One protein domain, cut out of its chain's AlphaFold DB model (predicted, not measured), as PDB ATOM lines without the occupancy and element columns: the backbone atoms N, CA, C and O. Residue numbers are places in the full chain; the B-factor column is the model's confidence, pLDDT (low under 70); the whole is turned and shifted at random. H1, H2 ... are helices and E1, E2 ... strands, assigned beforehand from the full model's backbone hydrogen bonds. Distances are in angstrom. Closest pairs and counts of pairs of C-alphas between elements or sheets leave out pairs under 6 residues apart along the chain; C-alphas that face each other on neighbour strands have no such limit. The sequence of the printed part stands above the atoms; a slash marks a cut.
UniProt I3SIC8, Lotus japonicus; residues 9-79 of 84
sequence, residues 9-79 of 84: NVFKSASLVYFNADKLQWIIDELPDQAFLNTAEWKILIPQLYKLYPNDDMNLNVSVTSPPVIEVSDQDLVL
ATOM      1  N   ASN A   9     125.441 119.770 155.683       92.62
ATOM      2  CA  ASN A   9     126.582 118.922 155.313       92.62
ATOM      3  C   ASN A   9     127.784 119.739 154.811       92.62
ATOM      4  O   ASN A   9     128.921 119.271 154.883       92.62
ATOM      5  N   VAL A  10     127.555 120.961 154.321       93.25
ATOM      6  CA  VAL A  10     128.631 121.889 153.956       93.25
ATOM      7  C   VAL A  10     129.425 122.279 155.206       93.25
ATOM      8  O   VAL A  10     130.651 122.245 155.189       93.25
ATOM      9  N   PHE A  11     128.747 122.551 156.321       92.62
ATOM     10  CA  PHE A  11     129.407 122.879 157.584       92.62
ATOM     11  C   PHE A  11     130.072 121.654 158.219       92.62
ATOM     12  O   PHE A  11     131.220 121.750 158.643       92.62
ATOM     13  N   LYS A  12     129.408 120.487 158.198       92.19
ATOM     14  CA  LYS A  12     129.976 119.215 158.697       92.19
ATOM     15  C   LYS A  12     131.250 118.805 157.955       92.19
ATOM     16  O   LYS A  12     132.206 118.334 158.562       92.19
ATOM     17  N   SER A  13     131.279 118.980 156.635       94.94
ATOM     18  CA  SER A  13     132.480 118.681 155.847       94.94
ATOM     19  C   SER A  13     133.610 119.672 156.131       94.94
ATOM     20  O   SER A  13     134.751 119.248 156.297       94.94
ATOM     21  N   ALA A  14     133.306 120.966 156.266       94.06
ATOM     22  CA  ALA A  14     134.299 121.962 156.655       94.06
ATOM     23  C   ALA A  14     134.874 121.685 158.056       94.06
ATOM     24  O   ALA A  14     136.093 121.667 158.214       94.06
ATOM     25  N   SER A  15     134.026 121.418 159.056       93.81
ATOM     26  CA  SER A  15     134.478 121.147 160.427       93.81
ATOM     27  C   SER A  15     135.365 119.904 160.504       93.81
ATOM     28  O   SER A  15     136.413 119.950 161.145       93.81
ATOM     29  N   LEU A  16     135.020 118.840 159.770       95.50
ATOM     30  CA  LEU A  16     135.845 117.638 159.654       95.50
ATOM     31  C   LEU A  16     137.219 117.926 159.030       95.50
ATOM     32  O   LEU A  16     138.222 117.391 159.497       95.50
ATOM     33  N   VAL A  17     137.287 118.778 158.001       97.31
ATOM     34  CA  VAL A  17     138.561 119.166 157.371       97.31
ATOM     35  C   VAL A  17     139.455 119.927 158.350       97.31
ATOM     36  O   VAL A  17     140.629 119.588 158.477       97.31
ATOM     37  N   TYR A  18     138.921 120.922 159.066       95.44
ATOM     38  CA  TYR A  18     139.708 121.684 160.043       95.44
ATOM     39  C   TYR A  18     140.124 120.844 161.254       95.44
ATOM     40  O   TYR A  18     141.239 121.015 161.749       95.44
ATOM     41  N   PHE A  19     139.259 119.929 161.702       94.81
ATOM     42  CA  PHE A  19     139.573 118.978 162.763       94.81
ATOM     43  C   PHE A  19     140.721 118.050 162.361       94.81
ATOM     44  O   PHE A  19     141.741 118.021 163.036       94.81
ATOM     45  N   ASN A  20     140.604 117.369 161.217       96.38
ATOM     46  CA  ASN A  20     141.632 116.441 160.730       96.38
ATOM     47  C   ASN A  20     142.967 117.126 160.397       96.38
ATOM     48  O   ASN A  20     143.983 116.453 160.259       96.38
ATOM     49  N   ALA A  21     142.963 118.447 160.206       97.06
ATOM     50  CA  ALA A  21     144.159 119.248 159.968       97.06
ATOM     51  C   ALA A  21     144.777 119.822 161.260       97.06
ATOM     52  O   ALA A  21     145.664 120.676 161.167       97.06
ATOM     53  N   ASP A  22     144.280 119.420 162.437       94.38
ATOM     54  CA  ASP A  22     144.701 119.908 163.756       94.38
ATOM     55  C   ASP A  22     144.674 121.444 163.854       94.38
ATOM     56  O   ASP A  22     145.559 122.082 164.429       94.38
ATOM     57  N   LYS A  23     143.672 122.082 163.231       94.81
ATOM     58  CA  LYS A  23     143.517 123.551 163.225       94.81
ATOM     59  C   LYS A  23     142.553 124.076 164.279       94.81
ATOM     60  O   LYS A  23     142.467 125.285 164.461       94.81
ATOM     61  N   LEU A  24     141.845 123.192 164.973       93.00
ATOM     62  CA  LEU A  24     140.880 123.537 166.019       93.00
ATOM     63  C   LEU A  24     141.518 123.438 167.415       93.00
ATOM     64  O   LEU A  24     141.003 122.773 168.313       93.00
ATOM     65  N   GLN A  25     142.673 124.088 167.563       92.94
ATOM     66  CA  GLN A  25     143.434 124.199 168.806       92.94
ATOM     67  C   GLN A  25     143.918 125.638 168.981       92.94
ATOM     68  O   GLN A  25     144.299 126.293 168.009       92.94
ATOM     69  N   TRP A  26     143.906 126.130 170.214       92.25
ATOM     70  CA  TRP A  26     144.344 127.471 170.564       92.25
ATOM     71  C   TRP A  26     145.050 127.450 171.919       92.25
ATOM     72  O   TRP A  26     144.500 126.986 172.914       92.25
ATOM     73  N   ILE A  27     146.277 127.966 171.945       91.62
ATOM     74  CA  ILE A  27     146.997 128.279 173.176       91.62
ATOM     75  C   ILE A  27     146.709 129.739 173.517       91.62
ATOM     76  O   ILE A  27     147.025 130.627 172.729       91.62
ATOM     77  N   ILE A  28     146.097 129.961 174.674       90.75
ATOM     78  CA  ILE A  28     145.866 131.282 175.245       90.75
ATOM     79  C   ILE A  28     147.003 131.536 176.233       90.75
ATOM     80  O   ILE A  28     147.111 130.838 177.242       90.75
ATOM     81  N   ASP A  29     147.857 132.491 175.901       87.00
ATOM     82  CA  ASP A  29     148.998 132.956 176.692       87.00
ATOM     83  C   ASP A  29     148.695 134.284 177.401       87.00
ATOM     84  O   ASP A  29     149.170 134.518 178.508       87.00
ATOM     85  N   GLU A  30     147.823 135.115 176.825       82.38
ATOM     86  CA  GLU A  30     147.366 136.367 177.428       82.38
ATOM     87  C   GLU A  30     145.865 136.598 177.183       82.38
ATOM     88  O   GLU A  30     145.318 136.263 176.128       82.38
ATOM     89  N   LEU A  31     145.176 137.199 178.159       79.19
ATOM     90  CA  LEU A  31     143.805 137.686 177.998       79.19
ATOM     91  C   LEU A  31     143.803 139.217 178.065       79.19
ATOM     92  O   LEU A  31     144.392 139.777 178.995       79.19
ATOM     93  N   PRO A  32     143.132 139.914 177.126       76.06
ATOM     94  CA  PRO A  32     143.011 141.363 177.190       76.06
ATOM     95  C   PRO A  32     142.444 141.793 178.545       76.06
ATOM     96  O   PRO A  32     141.462 141.224 179.026       76.06
ATOM     97  N   ASP A  33     143.074 142.796 179.150       75.62
ATOM     98  CA  ASP A  33     142.620 143.463 180.374       75.62
ATOM     99  C   ASP A  33     142.593 142.600 181.656       75.62
ATOM    100  O   ASP A  33     142.097 143.064 182.686       75.62
ATOM    101  N   GLN A  34     143.126 141.367 181.646       75.31
ATOM    102  CA  GLN A  34     143.095 140.467 182.809       75.31
ATOM    103  C   GLN A  34     144.391 139.667 182.988       75.31
ATOM    104  O   GLN A  34     144.806 138.920 182.111       75.31
ATOM    105  N   ALA A  35     144.966 139.710 184.195       75.38
ATOM    106  CA  ALA A  35     146.121 138.891 184.585       75.38
ATOM    107  C   ALA A  35     145.733 137.454 185.011       75.38
ATOM    108  O   ALA A  35     146.415 136.830 185.818       75.38
ATOM    109  N   PHE A  36     144.619 136.918 184.496       83.75
ATOM    110  CA  PHE A  36     144.040 135.640 184.942       83.75
ATOM    111  C   PHE A  36     144.959 134.431 184.706       83.75
ATOM    112  O   PHE A  36     144.834 133.400 185.366       83.75
ATOM    113  N   LEU A  37     145.900 134.565 183.774       90.12
ATOM    114  CA  LEU A  37     146.887 133.554 183.424       90.12
ATOM    115  C   LEU A  37     148.171 133.660 184.262       90.12
ATOM    116  O   LEU A  37     149.243 133.297 183.801       90.12
ATOM    117  N   ASN A  38     148.059 134.102 185.516       92.62
ATOM    118  CA  ASN A  38     149.126 134.004 186.504       92.62
ATOM    119  C   ASN A  38     148.668 133.166 187.705       92.62
ATOM    120  O   ASN A  38     147.559 133.313 188.225       92.62
ATOM    121  N   THR A  39     149.536 132.280 188.179       93.88
ATOM    122  CA  THR A  39     149.283 131.392 189.329       93.88
ATOM    123  C   THR A  39     148.896 132.136 190.616       93.88
ATOM    124  O   THR A  39     148.221 131.560 191.475       93.88
ATOM    125  N   ALA A  40     149.286 133.406 190.769       93.44
ATOM    126  CA  ALA A  40     148.900 134.255 191.895       93.44
ATOM    127  C   ALA A  40     147.382 134.472 191.971       93.44
ATOM    128  O   ALA A  40     146.805 134.353 193.058       93.44
ATOM    129  N   GLU A  41     146.725 134.682 190.827       92.06
ATOM    130  CA  GLU A  41     145.271 134.883 190.739       92.06
ATOM    131  C   GLU A  41     144.490 133.616 191.127       92.06
ATOM    132  O   GLU A  41     143.358 133.670 191.608       92.06
ATOM    133  N   TRP A  42     145.126 132.449 191.014       92.44
ATOM    134  CA  TRP A  42     144.535 131.149 191.329       92.44
ATOM    135  C   TRP A  42     144.785 130.687 192.760       92.44
ATOM    136  O   TRP A  42     144.274 129.643 193.166       92.44
ATOM    137  N   LYS A  43     145.524 131.452 193.568       92.88
ATOM    138  CA  LYS A  43     145.916 131.073 194.933       92.88
ATOM    139  C   LYS A  43     144.734 130.712 195.841       92.88
ATOM    140  O   LYS A  43     144.899 129.891 196.742       92.88
ATOM    141  N   ILE A  44     143.566 131.319 195.619       93.06
ATOM    142  CA  ILE A  44     142.341 131.049 196.390       93.06
ATOM    143  C   ILE A  44     141.647 129.770 195.900       93.06
ATOM    144  O   ILE A  44     141.198 128.973 196.719       93.06
ATOM    145  N   LEU A  45     141.575 129.560 194.581       93.69
ATOM    146  CA  LEU A  45     140.859 128.432 193.975       93.69
ATOM    147  C   LEU A  45     141.687 127.140 193.999       93.69
ATOM    148  O   LEU A  45     141.171 126.073 194.321       93.69
ATOM    149  N   ILE A  46     142.981 127.237 193.684       94.06
ATOM    150  CA  ILE A  46     143.923 126.114 193.606       94.06
ATOM    151  C   ILE A  46     145.228 126.491 194.335       94.06
ATOM    152  O   ILE A  46     146.250 126.771 193.708       94.06
ATOM    153  N   PRO A  47     145.265 126.456 195.681       94.00
ATOM    154  CA  PRO A  47     146.433 126.902 196.449       94.00
ATOM    155  C   PRO A  47     147.724 126.127 196.155       94.00
ATOM    156  O   PRO A  47     148.821 126.656 196.319       94.00
ATOM    157  N   GLN A  48     147.608 124.856 195.757       95.88
ATOM    158  CA  GLN A  48     148.765 124.016 195.439       95.88
ATOM    159  C   GLN A  48     149.464 124.458 194.152       95.88
ATOM    160  O   GLN A  48     150.682 124.327 194.063       95.88
ATOM    161  N   LEU A  49     148.717 125.024 193.200       94.62
ATOM    162  CA  LEU A  49     149.266 125.548 191.952       94.62
ATOM    163  C   LEU A  49     150.243 126.689 192.252       94.62
ATOM    164  O   LEU A  49     151.411 126.598 191.895       94.62
ATOM    165  N   TYR A  50     149.807 127.673 193.044       95.00
ATOM    166  CA  TYR A  50     150.663 128.777 193.486       95.00
ATOM    167  C   TYR A  50     151.856 128.320 194.340       95.00
ATOM    168  O   TYR A  50     152.935 128.896 194.270       95.00
ATOM    169  N   LYS A  51     151.691 127.296 195.188       96.62
ATOM    170  CA  LYS A  51     152.801 126.802 196.024       96.62
ATOM    171  C   LYS A  51     153.917 126.157 195.207       96.62
ATOM    172  O   LYS A  51     155.075 126.285 195.590       96.62
ATOM    173  N   LEU A  52     153.561 125.424 194.154       97.44
ATOM    174  CA  LEU A  52     154.526 124.743 193.292       97.44
ATOM    175  C   LEU A  52     155.138 125.699 192.260       97.44
ATOM    176  O   LEU A  52     156.320 125.571 191.958       97.44
ATOM    177  N   TYR A  53     154.355 126.671 191.789       95.81
ATOM    178  CA  TYR A  53     154.729 127.631 190.750       95.81
ATOM    179  C   TYR A  53     154.334 129.050 191.197       95.81
ATOM    180  O   TYR A  53     153.276 129.538 190.821       95.81
ATOM    181  N   PRO A  54     155.091 129.705 192.093       95.00
ATOM    182  CA  PRO A  54     154.684 130.987 192.668       95.00
ATOM    183  C   PRO A  54     154.875 132.160 191.699       95.00
ATOM    184  O   PRO A  54     155.994 132.429 191.271       95.00
ATOM    185  N   ASN A  55     153.796 132.913 191.453       93.69
ATOM    186  CA  ASN A  55     153.735 134.049 190.515       93.69
ATOM    187  C   ASN A  55     154.159 133.696 189.081       93.69
ATOM    188  O   ASN A  55     154.568 134.577 188.332       93.69
ATOM    189  N   ASP A  56     154.084 132.419 188.722       93.94
ATOM    190  CA  ASP A  56     154.404 131.942 187.385       93.94
ATOM    191  C   ASP A  56     153.254 132.226 186.418       93.94
ATOM    192  O   ASP A  56     152.079 132.154 186.809       93.94
ATOM    193  N   ASP A  57     153.607 132.531 185.174       92.44
ATOM    194  CA  ASP A  57     152.648 132.710 184.090       92.44
ATOM    195  C   ASP A  57     152.197 131.344 183.557       92.44
ATOM    196  O   ASP A  57     152.882 130.326 183.682       92.44
ATOM    197  N   MET A  58     150.996 131.298 182.992       90.62
ATOM    198  CA  MET A  58     150.341 130.066 182.578       90.62
ATOM    199  C   MET A  58     149.817 130.178 181.158       90.62
ATOM    200  O   MET A  58     149.240 131.185 180.776       90.62
ATOM    201  N   ASN A  59     149.892 129.074 180.420       91.19
ATOM    202  CA  ASN A  59     149.248 128.958 179.120       91.19
ATOM    203  C   ASN A  59     148.077 127.984 179.218       91.19
ATOM    204  O   ASN A  59     148.223 126.874 179.737       91.19
ATOM    205  N   LEU A  60     146.924 128.371 178.678       90.19
ATOM    206  CA  LEU A  60     145.760 127.502 178.572       90.19
ATOM    207  C   LEU A  60     145.665 126.940 177.156       90.19
ATOM    208  O   LEU A  60     145.448 127.681 176.202       90.19
ATOM    209  N   ASN A  61     145.803 125.623 177.018       91.88
ATOM    210  CA  ASN A  61     145.568 124.949 175.746       91.88
ATOM    211  C   ASN A  61     144.100 124.522 175.651       91.88
ATOM    212  O   ASN A  61     143.633 123.709 176.450       91.88
ATOM    213  N   VAL A  62     143.389 125.067 174.670       91.19
ATOM    214  CA  VAL A  62     142.018 124.702 174.328       91.19
ATOM    215  C   VAL A  62     142.044 123.968 172.997       91.19
ATOM    216  O   VAL A  62     142.466 124.513 171.980       91.19
ATOM    217  N   SER A  63     141.559 122.734 172.986       92.50
ATOM    218  CA  SER A  63     141.482 121.900 171.787       92.50
ATOM    219  C   SER A  63     140.164 121.151 171.759       92.50
ATOM    220  O   SER A  63     139.713 120.677 172.799       92.50
ATOM    221  N   VAL A  64     139.582 120.982 170.576       90.81
ATOM    222  CA  VAL A  64     138.414 120.107 170.415       90.81
ATOM    223  C   VAL A  64     138.855 118.645 170.317       90.81
ATOM    224  O   VAL A  64     139.887 118.333 169.722       90.81
ATOM    225  N   THR A  65     138.069 117.734 170.887       91.94
ATOM    226  CA  THR A  65     138.371 116.287 170.871       91.94
ATOM    227  C   THR A  65     137.677 115.539 169.730       91.94
ATOM    228  O   THR A  65     137.999 114.382 169.453       91.94
ATOM    229  N   SER A  66     136.757 116.204 169.033       92.19
ATOM    230  CA  SER A  66     136.009 115.691 167.886       92.19
ATOM    231  C   SER A  66     135.667 116.831 166.908       92.19
ATOM    232  O   SER A  66     135.740 118.009 167.278       92.19
ATOM    233  N   PRO A  67     135.285 116.525 165.651       92.25
ATOM    234  CA  PRO A  67     134.790 117.537 164.729       92.25
ATOM    235  C   PRO A  67     133.524 118.214 165.280       92.25
ATOM    236  O   PRO A  67     132.539 117.518 165.547       92.25
ATOM    237  N   PRO A  68     133.489 119.555 165.385       91.00
ATOM    238  CA  PRO A  68     132.288 120.265 165.801       91.00
ATOM    239  C   PRO A  68     131.111 119.978 164.866       91.00
ATOM    240  O   PRO A  68     131.247 120.012 163.637       91.00
ATOM    241  N   VAL A  69     129.940 119.728 165.449       89.12
ATOM    242  CA  VAL A  69     128.684 119.579 164.710       89.12
ATOM    243  C   VAL A  69     128.004 120.943 164.668       89.12
ATOM    244  O   VAL A  69     127.786 121.547 165.709       89.12
ATOM    245  N   ILE A  70     127.704 121.444 163.472       89.06
ATOM    246  CA  ILE A  70     126.949 122.690 163.282       89.06
ATOM    247  C   ILE A  70     125.578 122.304 162.760       89.06
ATOM    248  O   ILE A  70     125.494 121.725 161.678       89.06
ATOM    249  N   GLU A  71     124.538 122.655 163.505       87.62
ATOM    250  CA  GLU A  71     123.149 122.409 163.132       87.62
ATOM    251  C   GLU A  71     122.529 123.680 162.542       87.62
ATOM    252  O   GLU A  71     122.745 124.786 163.042       87.62
ATOM    253  N   VAL A  72     121.763 123.534 161.460       86.94
ATOM    254  CA  VAL A  72     121.001 124.634 160.853       86.94
ATOM    255  C   VAL A  72     119.564 124.532 161.348       86.94
ATOM    256  O   VAL A  72     118.871 123.568 161.029       86.94
ATOM    257  N   SER A  73     119.122 125.520 162.119       84.12
ATOM    258  CA  SER A  73     117.719 125.680 162.505       84.12
ATOM    259  C   SER A  73     117.016 126.676 161.578       84.12
ATOM    260  O   SER A  73     117.659 127.360 160.780       84.12
ATOM    261  N   ASP A  74     115.691 126.787 161.693       81.25
ATOM    262  CA  ASP A  74     114.889 127.709 160.876       81.25
ATOM    263  C   ASP A  74     115.286 129.185 161.047       81.25
ATOM    264  O   ASP A  74     114.987 130.009 160.181       81.25
ATOM    265  N   GLN A  75     115.933 129.530 162.166       80.25
ATOM    266  CA  GLN A  75     116.284 130.908 162.515       80.25
ATOM    267  C   GLN A  75     117.799 131.124 162.580       80.25
ATOM    268  O   GLN A  75     118.271 132.148 162.097       80.25
ATOM    269  N   ASP A  76     118.549 130.146 163.101       82.62
ATOM    270  CA  ASP A  76     119.961 130.307 163.460       82.62
ATOM    271  C   ASP A  76     120.822 129.061 163.197       82.62
ATOM    272  O   ASP A  76     120.328 127.944 163.015       82.62
ATOM    273  N   LEU A  77     122.140 129.258 163.246       84.25
ATOM    274  CA  LEU A  77     123.126 128.184 163.351       84.25
ATOM    275  C   LEU A  77     123.394 127.864 164.824       84.25
ATOM    276  O   LEU A  77     123.679 128.766 165.611       84.25
ATOM    277  N   VAL A  78     123.354 126.583 165.185       85.06
ATOM    278  CA  VAL A  78     123.564 126.119 166.560       85.06
ATOM    279  C   VAL A  78     124.816 125.253 166.644       85.06
ATOM    280  O   VAL A  78     125.032 124.350 165.835       85.06
ATOM    281  N   LEU A  79     125.633 125.534 167.659       80.31
ATOM    282  CA  LEU A  79     126.770 124.721 168.077       80.31
ATOM    283  C   LEU A  79     126.419 124.057 169.420       80.31
ATOM    284  O   LEU A  79     126.448 124.731 170.453       80.31
TER     285      LEU A  79
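What this domain is: This is residues 9 to 79 of the 84 residues of a protein of Lotus japonicus (UniProt I3SIC8). What is the main picture? With little regular structure, this is a thin ribbon of two strands, E1 and E2, with helix H1 toward one end and short helix H2 among loops at the other; after E2 a tail doubles back on itself, residues 71 to 72 pairing antiparallel with 77 to 78. What builds it? The 71 printed residues include H1, E1, H2 and E2 in that order, 26 residues in named elements, class mixed; the sheet E1 - E2 is antiparallel. How compact? It is extended, radius of gyration of the C-alphas 17.8 A, spanning 49 by 28 by 21 A.

How they stand to each other: What stays apart? H1, residues 9 to 20, is apart from H2, residues 47 to 52, and from E2, residues 60 to 63. How do the strands pair? E1, residues 25 to 28, is antiparallel to E2 at 166 degrees; N 26 and O 62 are within hydrogen-bond range, 2.8 A. In H1 and H2 every O i to N i+4 pair is within range.

Where its parts are: Where does H1 begin? C-alpha 9 is at (126.582, 118.922, 155.313), and H1 is 16.2 A long. Where does E2 end? C-alpha 63 is at (141.482, 121.900, 171.787); E1 is 9.9 A, H2 9.0 A and E2 9.8 A long.

The domain as a whole: How far does it reach? The C-alphas farthest apart, of Lys 51 and Asp 74, are 51.7 A apart. Is it whole? The printed part has no cut; E1 to H2 is a long link, and no printed residue is under 70 in pLDDT.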